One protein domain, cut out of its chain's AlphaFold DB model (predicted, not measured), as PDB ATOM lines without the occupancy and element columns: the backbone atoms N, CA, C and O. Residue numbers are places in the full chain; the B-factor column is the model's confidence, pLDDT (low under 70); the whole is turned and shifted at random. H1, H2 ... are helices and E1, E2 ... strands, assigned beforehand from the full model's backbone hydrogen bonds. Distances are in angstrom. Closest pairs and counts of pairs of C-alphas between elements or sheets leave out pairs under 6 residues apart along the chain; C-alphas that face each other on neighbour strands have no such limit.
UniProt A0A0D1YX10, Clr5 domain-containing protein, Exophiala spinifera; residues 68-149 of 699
ATOM      1  N   GLN A  68      44.772  16.346  42.375       93.69
ATOM      2  CA  GLN A  68      46.029  17.098  42.418       93.69
ATOM      3  C   GLN A  68      45.807  18.627  42.401       93.69
ATOM      4  O   GLN A  68      46.501  19.345  43.112       93.69
ATOM      5  N   HIS A  69      44.787  19.132  41.687       95.50
ATOM      6  CA  HIS A  69      44.490  20.572  41.645       95.50
ATOM      7  C   HIS A  69      43.857  21.045  42.961       95.50
ATOM      8  O   HIS A  69      44.096  22.173  43.374       95.50
ATOM      9  N   TYR A  70      43.084  20.200  43.656       96.19
ATOM     10  CA  TYR A  70      42.596  20.527  45.002       96.19
ATOM     11  C   TYR A  70      43.734  20.583  46.025       96.19
ATOM     12  O   TYR A  70      43.784  21.523  46.812       96.19
ATOM     13  N   LEU A  71      44.675  19.629  45.983       96.56
ATOM     14  CA  LEU A  71      45.858  19.644  46.853       96.56
ATOM     15  C   LEU A  71      46.751  20.866  46.576       96.56
ATOM     16  O   LEU A  71      47.201  21.509  47.521       96.56
ATOM     17  N   ALA A  72      46.933  21.238  45.305       97.06
ATOM     18  CA  ALA A  72      47.631  22.460  44.912       97.06
ATOM     19  C   ALA A  72      46.910  23.730  45.403       97.06
ATOM     20  O   ALA A  72      47.528  24.555  46.068       97.06
ATOM     21  N   MET A  73      45.592  23.855  45.179       97.56
ATOM     22  CA  MET A  73      44.794  24.980  45.695       97.56
ATOM     23  C   MET A  73      44.875  25.095  47.227       97.56
ATOM     24  O   MET A  73      44.918  26.203  47.755       97.56
ATOM     25  N   LEU A  74      44.911  23.972  47.957       96.75
ATOM     26  CA  LEU A  74      45.049  23.988  49.416       96.75
ATOM     27  C   LEU A  74      46.458  24.392  49.870       96.75
ATOM     28  O   LEU A  74      46.572  25.184  50.799       96.75
ATOM     29  N   SER A  75      47.510  23.878  49.227       96.44
ATOM     30  CA  SER A  75      48.897  24.238  49.550       96.44
ATOM     31  C   SER A  75      49.148  25.733  49.321       96.44
ATOM     32  O   SER A  75      49.521  26.452  50.249       96.44
ATOM     33  N   TYR A  76      48.788  26.229  48.132       96.50
ATOM     34  CA  TYR A  76      48.894  27.641  47.760       96.50
ATOM     35  C   TYR A  76      48.155  28.556  48.752       96.50
ATOM     36  O   TYR A  76      48.710  29.534  49.248       96.50
ATOM     37  N   ALA A  77      46.914  28.198  49.107       94.88
ATOM     38  CA  ALA A  77      46.104  28.967  50.050       94.88
ATOM     39  C   ALA A  77      46.542  28.858  51.517       94.88
ATOM     40  O   ALA A  77      46.101  29.669  52.327       94.88
ATOM     41  N   ASN A  78      47.342  27.857  51.890       93.12
ATOM     42  CA  ASN A  78      47.904  27.777  53.235       93.12
ATOM     43  C   ASN A  78      49.120  28.705  53.371       93.12
ATOM     44  O   ASN A  78      49.216  29.377  54.395       93.12
ATOM     45  N   SER A  79      49.982  28.774  52.347       92.56
ATOM     46  CA  SER A  79      51.170  29.643  52.324       92.56
ATOM     47  C   SER A  79      50.778  31.120  52.394       92.56
ATOM     48  O   SER A  79      51.025  31.782  53.390       92.56
ATOM     49  N   GLU A  80      50.026  31.596  51.403       89.75
ATOM     50  CA  GLU A  80      49.607  33.002  51.256       89.75
ATOM     51  C   GLU A  80      48.699  33.528  52.385       89.75
ATOM     52  O   GLU A  80      48.446  34.728  52.504       89.75
ATOM     53  N   ARG A  81      48.172  32.628  53.222       85.38
ATOM     54  CA  ARG A  81      47.420  32.998  54.426       85.38
ATOM     55  C   ARG A  81      48.343  33.414  55.573       85.38
ATOM     56  O   ARG A  81      47.890  34.150  56.444       85.38
ATOM     57  N   VAL A  82      49.601  32.967  55.582       82.06
ATOM     58  CA  VAL A  82      50.638  33.491  56.489       82.06
ATOM     59  C   VAL A  82      50.868  34.975  56.186       82.06
ATOM     60  O   VAL A  82      50.910  35.786  57.105       82.06
ATOM     61  N   ASP A  83      50.855  35.342  54.902       81.62
ATOM     62  CA  ASP A  83      50.963  36.721  54.405       81.62
ATOM     63  C   ASP A  83      49.650  37.535  54.509       81.62
ATOM     64  O   ASP A  83      49.561  38.659  54.016       81.62
ATOM     65  N   GLY A  84      48.607  36.982  55.141       85.94
ATOM     66  CA  GLY A  84      47.339  37.672  55.404       85.94
ATOM     67  C   GLY A  84      46.348  37.745  54.232       85.94
ATOM     68  O   GLY A  84      45.347  38.461  54.334       85.94
ATOM     69  N   TYR A  85      46.562  37.013  53.130       85.38
ATOM     70  CA  TYR A  85      45.668  37.062  51.966       85.38
ATOM     71  C   TYR A  85      44.510  36.048  52.015       85.38
ATOM     72  O   TYR A  85      44.651  34.862  52.323       85.38
ATOM     73  N   LYS A  86      43.328  36.522  51.613       86.50
ATOM     74  CA  LYS A  86      42.079  35.771  51.451       86.50
ATOM     75  C   LYS A  86      41.877  35.412  49.976       86.50
ATOM     76  O   LYS A  86      41.345  36.199  49.193       86.50
ATOM     77  N   ILE A  87      42.317  34.213  49.594       91.62
ATOM     78  CA  ILE A  87      42.320  33.757  48.196       91.62
ATOM     79  C   ILE A  87      40.974  33.174  47.744       91.62
ATOM     80  O   ILE A  87      40.319  32.412  48.461       91.62
ATOM     81  N   LYS A  88      40.614  33.472  46.490       90.69
ATOM     82  CA  LYS A  88      39.610  32.751  45.693       90.69
ATOM     83  C   LYS A  88      40.292  32.129  44.470       90.69
ATOM     84  O   LYS A  88      41.110  32.785  43.830       90.69
ATOM     85  N   PHE A  89      39.916  30.900  44.119       96.31
ATOM     86  CA  PHE A  89      40.395  30.227  42.906       96.31
ATOM     87  C   PHE A  89      39.291  30.191  41.856       96.31
ATOM     88  O   PHE A  89      38.195  29.715  42.142       96.31
ATOM     89  N   ASP A  90      39.576  30.676  40.656       94.19
ATOM     90  CA  ASP A  90      38.642  30.773  39.537       94.19
ATOM     91  C   ASP A  90      38.901  29.635  38.537       94.19
ATOM     92  O   ASP A  90      39.732  29.720  37.622       94.19
ATOM     93  N   VAL A  91      38.240  28.504  38.802       93.31
ATOM     94  CA  VAL A  91      38.559  27.194  38.226       93.31
ATOM     95  C   VAL A  91      37.784  26.978  36.920       93.31
ATOM     96  O   VAL A  91      36.551  27.068  36.940       93.31
ATOM     97  N   PRO A  92      38.441  26.615  35.801       86.88
ATOM     98  CA  PRO A  92      37.752  26.345  34.545       86.88
ATOM     99  C   PRO A  92      36.815  25.129  34.643       86.88
ATOM    100  O   PRO A  92      37.107  24.096  35.270       86.88
ATOM    101  N   LYS A  93      35.640  25.279  34.032       83.75
ATOM    102  CA  LYS A  93      34.550  24.301  33.954       83.75
ATOM    103  C   LYS A  93      33.986  24.271  32.528       83.75
ATOM    104  O   LYS A  93      34.603  24.786  31.605       83.75
ATOM    105  N   ARG A  94      32.867  23.564  32.344       65.06
ATOM    106  CA  ARG A  94      32.195  23.396  31.046       65.06
ATOM    107  C   ARG A  94      31.666  24.733  30.539       65.06
ATOM    108  O   ARG A  94      32.106  25.220  29.508       65.06
ATOM    109  N   ASP A  95      30.805  25.348  31.335       61.38
ATOM    110  CA  ASP A  95      30.083  26.567  30.984       61.38
ATOM    111  C   ASP A  95      30.773  27.779  31.635       61.38
ATOM    112  O   ASP A  95      30.239  28.448  32.519       61.38
ATOM    113  N   GLY A  96      32.033  28.009  31.248       76.94
ATOM    114  CA  GLY A  96      32.879  29.078  31.788       76.94
ATOM    115  C   GLY A  96      33.671  28.677  33.039       76.94
ATOM    116  O   GLY A  96      34.147  27.546  33.162       76.94
ATOM    117  N   ARG A  97      33.878  29.625  33.959       86.69
ATOM    118  CA  ARG A  97      34.697  29.439  35.171       86.69
ATOM    119  C   ARG A  97      33.864  29.535  36.444       86.69
ATOM    120  O   ARG A  97      32.822  30.185  36.470       86.69
ATOM    121  N   VAL A  98      34.312  28.853  37.497       89.94
ATOM    122  CA  VAL A  98      33.590  28.752  38.769       89.94
ATOM    123  C   VAL A  98      34.536  28.997  39.936       89.94
ATOM    124  O   VAL A  98      35.477  28.230  40.158       89.94
ATOM    125  N   TYR A  99      34.218  30.004  40.750       92.25
ATOM    126  CA  TYR A  99      34.943  30.300  41.981       92.25
ATOM    127  C   TYR A  99      34.826  29.165  43.008       92.25
ATOM    128  O   TYR A  99      33.735  28.726  43.383       92.25
ATOM    129  N   PHE A 100      35.968  28.679  43.488       94.00
ATOM    130  CA  PHE A 100      36.072  27.673  44.540       94.00
ATOM    131  C   PHE A 100      36.507  28.348  45.845       94.00
ATOM    132  O   PHE A 100      37.556  28.988  45.920       94.00
ATOM    133  N   SER A 101      35.694  28.189  46.892       89.56
ATOM    134  CA  SER A 101      36.014  28.658  48.241       89.56
ATOM    135  C   SER A 101      36.924  27.674  48.978       89.56
ATOM    136  O   SER A 101      36.865  26.462  48.751       89.56
ATOM    137  N   LEU A 102      37.710  28.171  49.938       89.19
ATOM    138  CA  LEU A 102      38.597  27.332  50.755       89.19
ATOM    139  C   LEU A 102      37.842  26.217  51.505       89.19
ATOM    140  O   LEU A 102      38.368  25.118  51.649       89.19
ATOM    141  N   LYS A 103      36.581  26.453  51.906       88.81
ATOM    142  CA  LYS A 103      35.699  25.429  52.508       88.81
ATOM    143  C   LYS A 103      35.429  24.262  51.547       88.81
ATOM    144  O   LYS A 103      35.458  23.109  51.968       88.81
ATOM    145  N   LYS A 104      35.195  24.551  50.260       90.75
ATOM    146  CA  LYS A 104      35.001  23.534  49.212       90.75
ATOM    147  C   LYS A 104      36.295  22.770  48.939       90.75
ATOM    148  O   LYS A 104      36.268  21.549  48.869       90.75
ATOM    149  N   ILE A 105      37.414  23.485  48.816       94.31
ATOM    150  CA  ILE A 105      38.731  22.894  48.542       94.31
ATOM    151  C   ILE A 105      39.131  21.933  49.667       94.31
ATOM    152  O   ILE A 105      39.391  20.767  49.386       94.31
ATOM    153  N   LYS A 106      39.061  22.373  50.935       92.75
ATOM    154  CA  LYS A 106      39.346  21.525  52.106       92.75
ATOM    155  C   LYS A 106      38.491  20.252  52.116       92.75
ATOM    156  O   LYS A 106      39.059  19.167  52.147       92.75
ATOM    157  N   LYS A 107      37.165  20.355  51.927       90.44
ATOM    158  CA  LYS A 107      36.264  19.183  51.912       90.44
ATOM    159  C   LYS A 107      36.604  18.147  50.827       90.44
ATOM    160  O   LYS A 107      36.363  16.956  51.029       90.44
ATOM    161  N   GLU A 108      37.161  18.557  49.687       92.88
ATOM    162  CA  GLU A 108      37.648  17.612  48.669       92.88
ATOM    163  C   GLU A 108      39.045  17.064  49.010       92.88
ATOM    164  O   GLU A 108      39.287  15.872  48.820       92.88
ATOM    165  N   CYS A 109      39.942  17.868  49.590       92.19
ATOM    166  CA  CYS A 109      41.230  17.395  50.112       92.19
ATOM    167  C   CYS A 109      41.061  16.344  51.220       92.19
ATOM    168  O   CYS A 109      41.741  15.323  51.179       92.19
ATOM    169  N   ASP A 110      40.111  16.522  52.143       90.69
ATOM    170  CA  ASP A 110      39.811  15.561  53.216       90.69
ATOM    171  C   ASP A 110      39.340  14.207  52.652       90.69
ATOM    172  O   ASP A 110      39.739  13.138  53.122       90.69
ATOM    173  N   ARG A 111      38.538  14.232  51.576       90.56
ATOM    174  CA  ARG A 111      38.122  13.026  50.836       90.56
ATOM    175  C   ARG A 111      39.299  12.336  50.144       90.56
ATOM    176  O   ARG A 111      39.322  11.106  50.082       90.56
ATOM    177  N   VAL A 112      40.266  13.100  49.628       89.69
ATOM    178  CA  VAL A 112      41.507  12.551  49.055       89.69
ATOM    179  C   VAL A 112      42.370  11.938  50.158       89.69
ATOM    180  O   VAL A 112      42.727  10.771  50.033       89.69
ATOM    181  N   LYS A 113      42.615  12.651  51.266       91.19
ATOM    182  CA  LYS A 113      43.372  12.153  52.426       91.19
ATOM    183  C   LYS A 113      42.807  10.834  52.939       91.19
ATOM    184  O   LYS A 113      43.529   9.843  52.988       91.19
ATOM    185  N   LYS A 114      41.492  10.762  53.168       89.75
ATOM    186  CA  LYS A 114      40.833   9.522  53.601       89.75
ATOM    187  C   LYS A 114      40.971   8.366  52.601       89.75
ATOM    188  O   LYS A 114      40.996   7.203  52.999       89.75
ATOM    189  N   LYS A 115      41.071   8.647  51.297       88.38
ATOM    190  CA  LYS A 115      41.337   7.613  50.284       88.38
ATOM    191  C   LYS A 115      42.771   7.070  50.383       88.38
ATOM    192  O   LYS A 115      42.956   5.878  50.165       88.38
ATOM    193  N   TYR A 116      43.745   7.919  50.707       88.75
ATOM    194  CA  TYR A 116      45.146   7.533  50.922       88.75
ATOM    195  C   TYR A 116      45.309   6.743  52.231       88.75
ATOM    196  O   TYR A 116      45.860   5.646  52.209       88.75
ATOM    197  N   GLU A 117      44.701   7.213  53.326       87.12
ATOM    198  CA  GLU A 117      44.637   6.506  54.619       87.12
ATOM    199  C   GLU A 117      44.049   5.091  54.471       87.12
ATOM    200  O   GLU A 117      44.654   4.114  54.906       87.12
ATOM    201  N   ASN A 118      42.909   4.958  53.777       86.19
ATOM    202  CA  ASN A 118      42.274   3.666  53.472       86.19
ATOM    203  C   ASN A 118      43.116   2.745  52.564       86.19
ATOM    204  O   ASN A 118      42.789   1.566  52.432       86.19
ATOM    205  N   ALA A 119      44.134   3.280  51.886       86.38
ATOM    206  CA  ALA A 119      45.048   2.539  51.020       86.38
ATOM    207  C   ALA A 119      46.420   2.293  51.677       86.38
ATOM    208  O   ALA A 119      47.281   1.690  51.043       86.38
ATOM    209  N   HIS A 120      46.624   2.760  52.918       86.69
ATOM    210  CA  HIS A 120      47.914   2.781  53.615       86.69
ATOM    211  C   HIS A 120      49.037   3.481  52.823       86.69
ATOM    212  O   HIS A 120      50.205   3.115  52.929       86.69
ATOM    213  N   VAL A 121      48.681   4.505  52.038       89.44
ATOM    214  CA  VAL A 121      49.631   5.368  51.321       89.44
ATOM    215  C   VAL A 121      49.789   6.672  52.097       89.44
ATOM    216  O   VAL A 121      48.799   7.256  52.537       89.44
ATOM    217  N   GLU A 122      51.026   7.141  52.247       88.06
ATOM    218  CA  GLU A 122      51.326   8.415  52.897       88.06
ATOM    219  C   GLU A 122      50.686   9.601  52.154       88.06
ATOM    220  O   GLU A 122      50.649   9.647  50.922       88.06
ATOM    221  N   PHE A 123      50.155  10.565  52.910       91.56
ATOM    222  CA  PHE A 123      49.490  11.749  52.373       91.56
ATOM    223  C   PHE A 123      50.313  13.006  52.659       91.56
ATOM    224  O   PHE A 123      50.353  13.483  53.792       91.56
ATOM    225  N   SER A 124      50.896  13.578  51.608       91.50
ATOM    226  CA  SER A 124      51.585  14.868  51.625       91.50
ATOM    227  C   SER A 124      50.878  15.889  50.723       91.50
ATOM    228  O   SER A 124      50.158  15.540  49.781       91.50
ATOM    229  N   LEU A 125      51.060  17.177  51.026       93.06
ATOM    230  CA  LEU A 125      50.698  18.272  50.123       93.06
ATOM    231  C   LEU A 125      51.903  18.607  49.223       93.06
ATOM    232  O   LEU A 125      53.039  18.486  49.680       93.06
ATOM    233  N   PRO A 126      51.690  19.051  47.969       95.06
ATOM    234  CA  PRO A 126      52.779  19.570  47.142       95.06
ATOM    235  C   PRO A 126      53.389  20.830  47.774       95.06
ATOM    236  O   PRO A 126      52.667  21.605  48.407       95.06
ATOM    237  N   SER A 127      54.685  21.075  47.557       96.00
ATOM    238  CA  SER A 127      55.326  22.350  47.916       96.00
ATOM    239  C   SER A 127      54.673  23.526  47.177       96.00
ATOM    240  O   SER A 127      54.018  23.326  46.151       96.00
ATOM    241  N   TYR A 128      54.853  24.754  47.677       94.38
ATOM    242  CA  TYR A 128      54.256  25.957  47.081       94.38
ATOM    243  C   TYR A 128      54.584  26.094  45.580       94.38
ATOM    244  O   TYR A 128      53.686  26.264  44.763       94.38
ATOM    245  N   GLU A 129      55.851  25.912  45.203       94.25
ATOM    246  CA  GLU A 129      56.342  25.998  43.817       94.25
ATOM    247  C   GLU A 129      55.692  24.961  42.882       94.25
ATOM    248  O   GLU A 129      55.356  25.246  41.730       94.25
ATOM    249  N   VAL A 130      55.503  23.734  43.382       95.31
ATOM    250  CA  VAL A 130      54.844  22.646  42.645       95.31
ATOM    251  C   VAL A 130      53.339  22.901  42.566       95.31
ATOM    252  O   VAL A 130      52.730  22.647  41.527       95.31
ATOM    253  N   ALA A 131      52.738  23.442  43.626       96.62
ATOM    254  CA  ALA A 131      51.341  23.845  43.639       96.62
ATOM    255  C   ALA A 131      51.067  24.966  42.624       96.62
ATOM    256  O   ALA A 131      50.159  24.821  41.812       96.62
ATOM    257  N   GLU A 132      51.864  26.036  42.613       95.31
ATOM    258  CA  GLU A 132      51.724  27.156  41.674       95.31
ATOM    259  C   GLU A 132      51.806  26.686  40.215       95.31
ATOM    260  O   GLU A 132      50.921  27.003  39.418       95.31
ATOM    261  N   ARG A 133      52.780  25.823  39.888       95.94
ATOM    262  CA  ARG A 133      52.898  25.210  38.553       95.94
ATOM    263  C   ARG A 133      51.667  24.379  38.179       95.94
ATOM    264  O   ARG A 133      51.120  24.560  37.098       95.94
ATOM    265  N   ILE A 134      51.173  23.532  39.088       95.62
ATOM    266  CA  ILE A 134      49.962  22.722  38.866       95.62
ATOM    267  C   ILE A 134      48.714  23.596  38.647       95.62
ATOM    268  O   ILE A 134      47.820  23.200  37.901       95.62
ATOM    269  N   LEU A 135      48.618  24.765  39.290       96.19
ATOM    270  CA  LEU A 135      47.502  25.696  39.080       96.19
ATOM    271  C   LEU A 135      47.619  26.442  37.746       96.19
ATOM    272  O   LEU A 135      46.608  26.595  37.058       96.19
ATOM    273  N   TRP A 136      48.835  26.837  37.362       94.75
ATOM    274  CA  TRP A 136      49.133  27.461  36.072       94.75
ATOM    275  C   TRP A 136      48.831  26.522  34.896       94.75
ATOM    276  O   TRP A 136      48.038  26.870  34.021       94.75
ATOM    277  N   ASP A 137      49.364  25.296  34.924       91.56
ATOM    278  CA  ASP A 137      49.148  24.267  33.893       91.56
ATOM    279  C   ASP A 137      47.665  23.853  33.770       91.56
ATOM    280  O   ASP A 137      47.223  23.356  32.732       91.56
ATOM    281  N   ALA A 138      46.877  24.070  34.828       90.50
ATOM    282  CA  ALA A 138      45.438  23.821  34.872       90.50
ATOM    283  C   ALA A 138      44.565  25.032  34.477       90.50
ATOM    284  O   ALA A 138      43.338  24.928  34.565       90.50
ATOM    285  N   ASP A 139      45.168  26.169  34.102       92.88
ATOM    286  CA  ASP A 139      44.498  27.460  33.863       92.88
ATOM    287  C   ASP A 139      43.578  27.884  35.034       92.88
ATOM    288  O   ASP A 139      42.500  28.460  34.855       92.88
ATOM    289  N   ILE A 140      43.977  27.582  36.275       95.62
ATOM    290  CA  ILE A 140      43.264  28.008  37.487       95.62
ATOM    291  C   ILE A 140      43.764  29.398  37.874       95.62
ATOM    292  O   ILE A 140      44.869  29.560  38.387       95.62
ATOM    293  N   ARG A 141      42.927  30.415  37.656       95.06
ATOM    294  CA  ARG A 141      43.253  31.795  38.030       95.06
ATOM    295  C   ARG A 141      43.101  31.992  39.534       95.06
ATOM    296  O   ARG A 141      42.254  31.369  40.176       95.06
ATOM    297  N   ILE A 142      43.915  32.881  40.090       95.06
ATOM    298  CA  ILE A 142      44.014  33.116  41.531       95.06
ATOM    299  C   ILE A 142      43.709  34.590  41.799       95.06
ATOM    300  O   ILE A 142      44.341  35.474  41.227       95.06
ATOM    301  N   SER A 143      42.728  34.864  42.656       91.75
ATOM    302  CA  SER A 143      42.380  36.219  43.094       91.75
ATOM    303  C   SER A 143      42.761  36.388  44.559       91.75
ATOM    304  O   SER A 143      42.163  35.756  45.434       91.75
ATOM    305  N   ARG A 144      43.760  37.237  44.815       91.38
ATOM    306  CA  ARG A 144      44.208  37.626  46.156       91.38
ATOM    307  C   ARG A 144      43.413  38.852  46.619       91.38
ATOM    308  O   ARG A 144      43.214  39.790  45.852       91.38
ATOM    309  N   HIS A 145      42.978  38.848  47.872       86.38
ATOM    310  CA  HIS A 145      42.388  40.002  48.553       86.38
ATOM    311  C   HIS A 145      43.022  40.102  49.944       86.38
ATOM    312  O   HIS A 145      43.302  39.063  50.539       86.38
ATOM    313  N   LEU A 146      43.240  41.304  50.477       80.50
ATOM    314  CA  LEU A 146      43.625  41.464  51.885       80.50
ATOM    315  C   LEU A 146      42.499  40.933  52.788       80.50
ATOM    316  O   LEU A 146      41.320  41.133  52.482       80.50
ATOM    317  N   ALA A 147      42.843  40.228  53.865       71.44
ATOM    318  CA  ALA A 147      41.873  39.873  54.895       71.44
ATOM    319  C   ALA A 147      41.523  41.103  55.750       71.44
ATOM    320  O   ALA A 147      42.398  41.889  56.112       71.44
ATOM    321  N   GLU A 148      40.245  41.258  56.092       72.81
ATOM    322  CA  GLU A 148      39.812  42.249  57.083       72.81
ATOM    323  C   GLU A 148      40.217  41.782  58.498       72.81
ATOM    324  O   GLU A 148      40.242  40.569  58.739       72.81
ATOM    325  N   PRO A 149      40.534  42.694  59.443       56.75
ATOM    326  CA  PRO A 149      41.186  42.334  60.709       56.75
ATOM    327  C   PRO A 149      40.468  41.260  61.541       56.75
ATOM    328  O   PRO A 149      41.123  40.382  62.107       56.75
TER     329      PRO A 149
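AT A GLANCE: This is residues 68 to 149 of the 699 residues of the protein "Clr5 domain-containing protein" of Exophiala spinifera (UniProt A0A0D1YX10). H1 is the helix in the middle of the domain, with H2 and H3 packed on two different sides of it, and a small antiparallel sheet, in the order E2, E1, E3, stands beside H1, which only grazes it with residues 69 to 77. H2, the longest helix, leads away from the sheet, and only its first half, residues 102 to 109, packs on H1. The printed part has 82 residues with three named helices and three named strands, in the order H1, E1, E2, H2, H3, E3, a mixed class. It is compact, with a radius of gyration of the C-alphas of 13.2 A and spans of 39 by 34 by 22 A.

HOW THE PARTS SIT: E1, residues 88 to 92, is the inner strand. It forms a hairpin with E2, residues 97 to 100, where N 98 and O 91 are 2.9 A apart, within hydrogen-bond range. On its other side is E3, residues 141 to 143, also antiparallel, with N 90 and O 141 at 2.8 A. H1, residues 68 to 79, only grazes the sheet. H3, residues 128 to 137, only grazes it too, and touches H1 at a steep tilt of 46 degrees, opposite ways; their closest C-alphas, of Ala 72 and Ala 131, are 4.2 A apart. H2, residues 102 to 117, is not on the sheet; it touches H1 with residues 102 to 109 alone, at a steep tilt of 60 degrees, opposite ways, the closest C-alphas being those of Tyr 70 and Ile 105, 5.8 A apart. H2 and H3 are apart. E2, H2, H3 and E3 make a split strand-helix-strand unit, two strands running the same way with E1 between them, and its crossover is right-handed. Every O i to N i+4 pair is within hydrogen-bond range in H1 and H3, and 11 of 12 in H2.

IN THESE COORDINATES: From first to last C-alpha E1 measures 13.0 A, E2 9.6 A and E3 6.8 A, H1 16.8 A, H2 22.0 A and H3 14.2 A. C-alpha 68, where H1 begins, is at (46.029, 17.098, 42.418), and C-alpha 143, where E3 ends, at (42.380, 36.219, 43.094).

THE WHOLE: The C-alphas farthest apart, of Ala 119 and Pro 149, are 41.1 A apart. The printed part has no cut and no long link. The mean pLDDT of the printed part is 89.7, with residues 94 to 95 and residue 149 under 70.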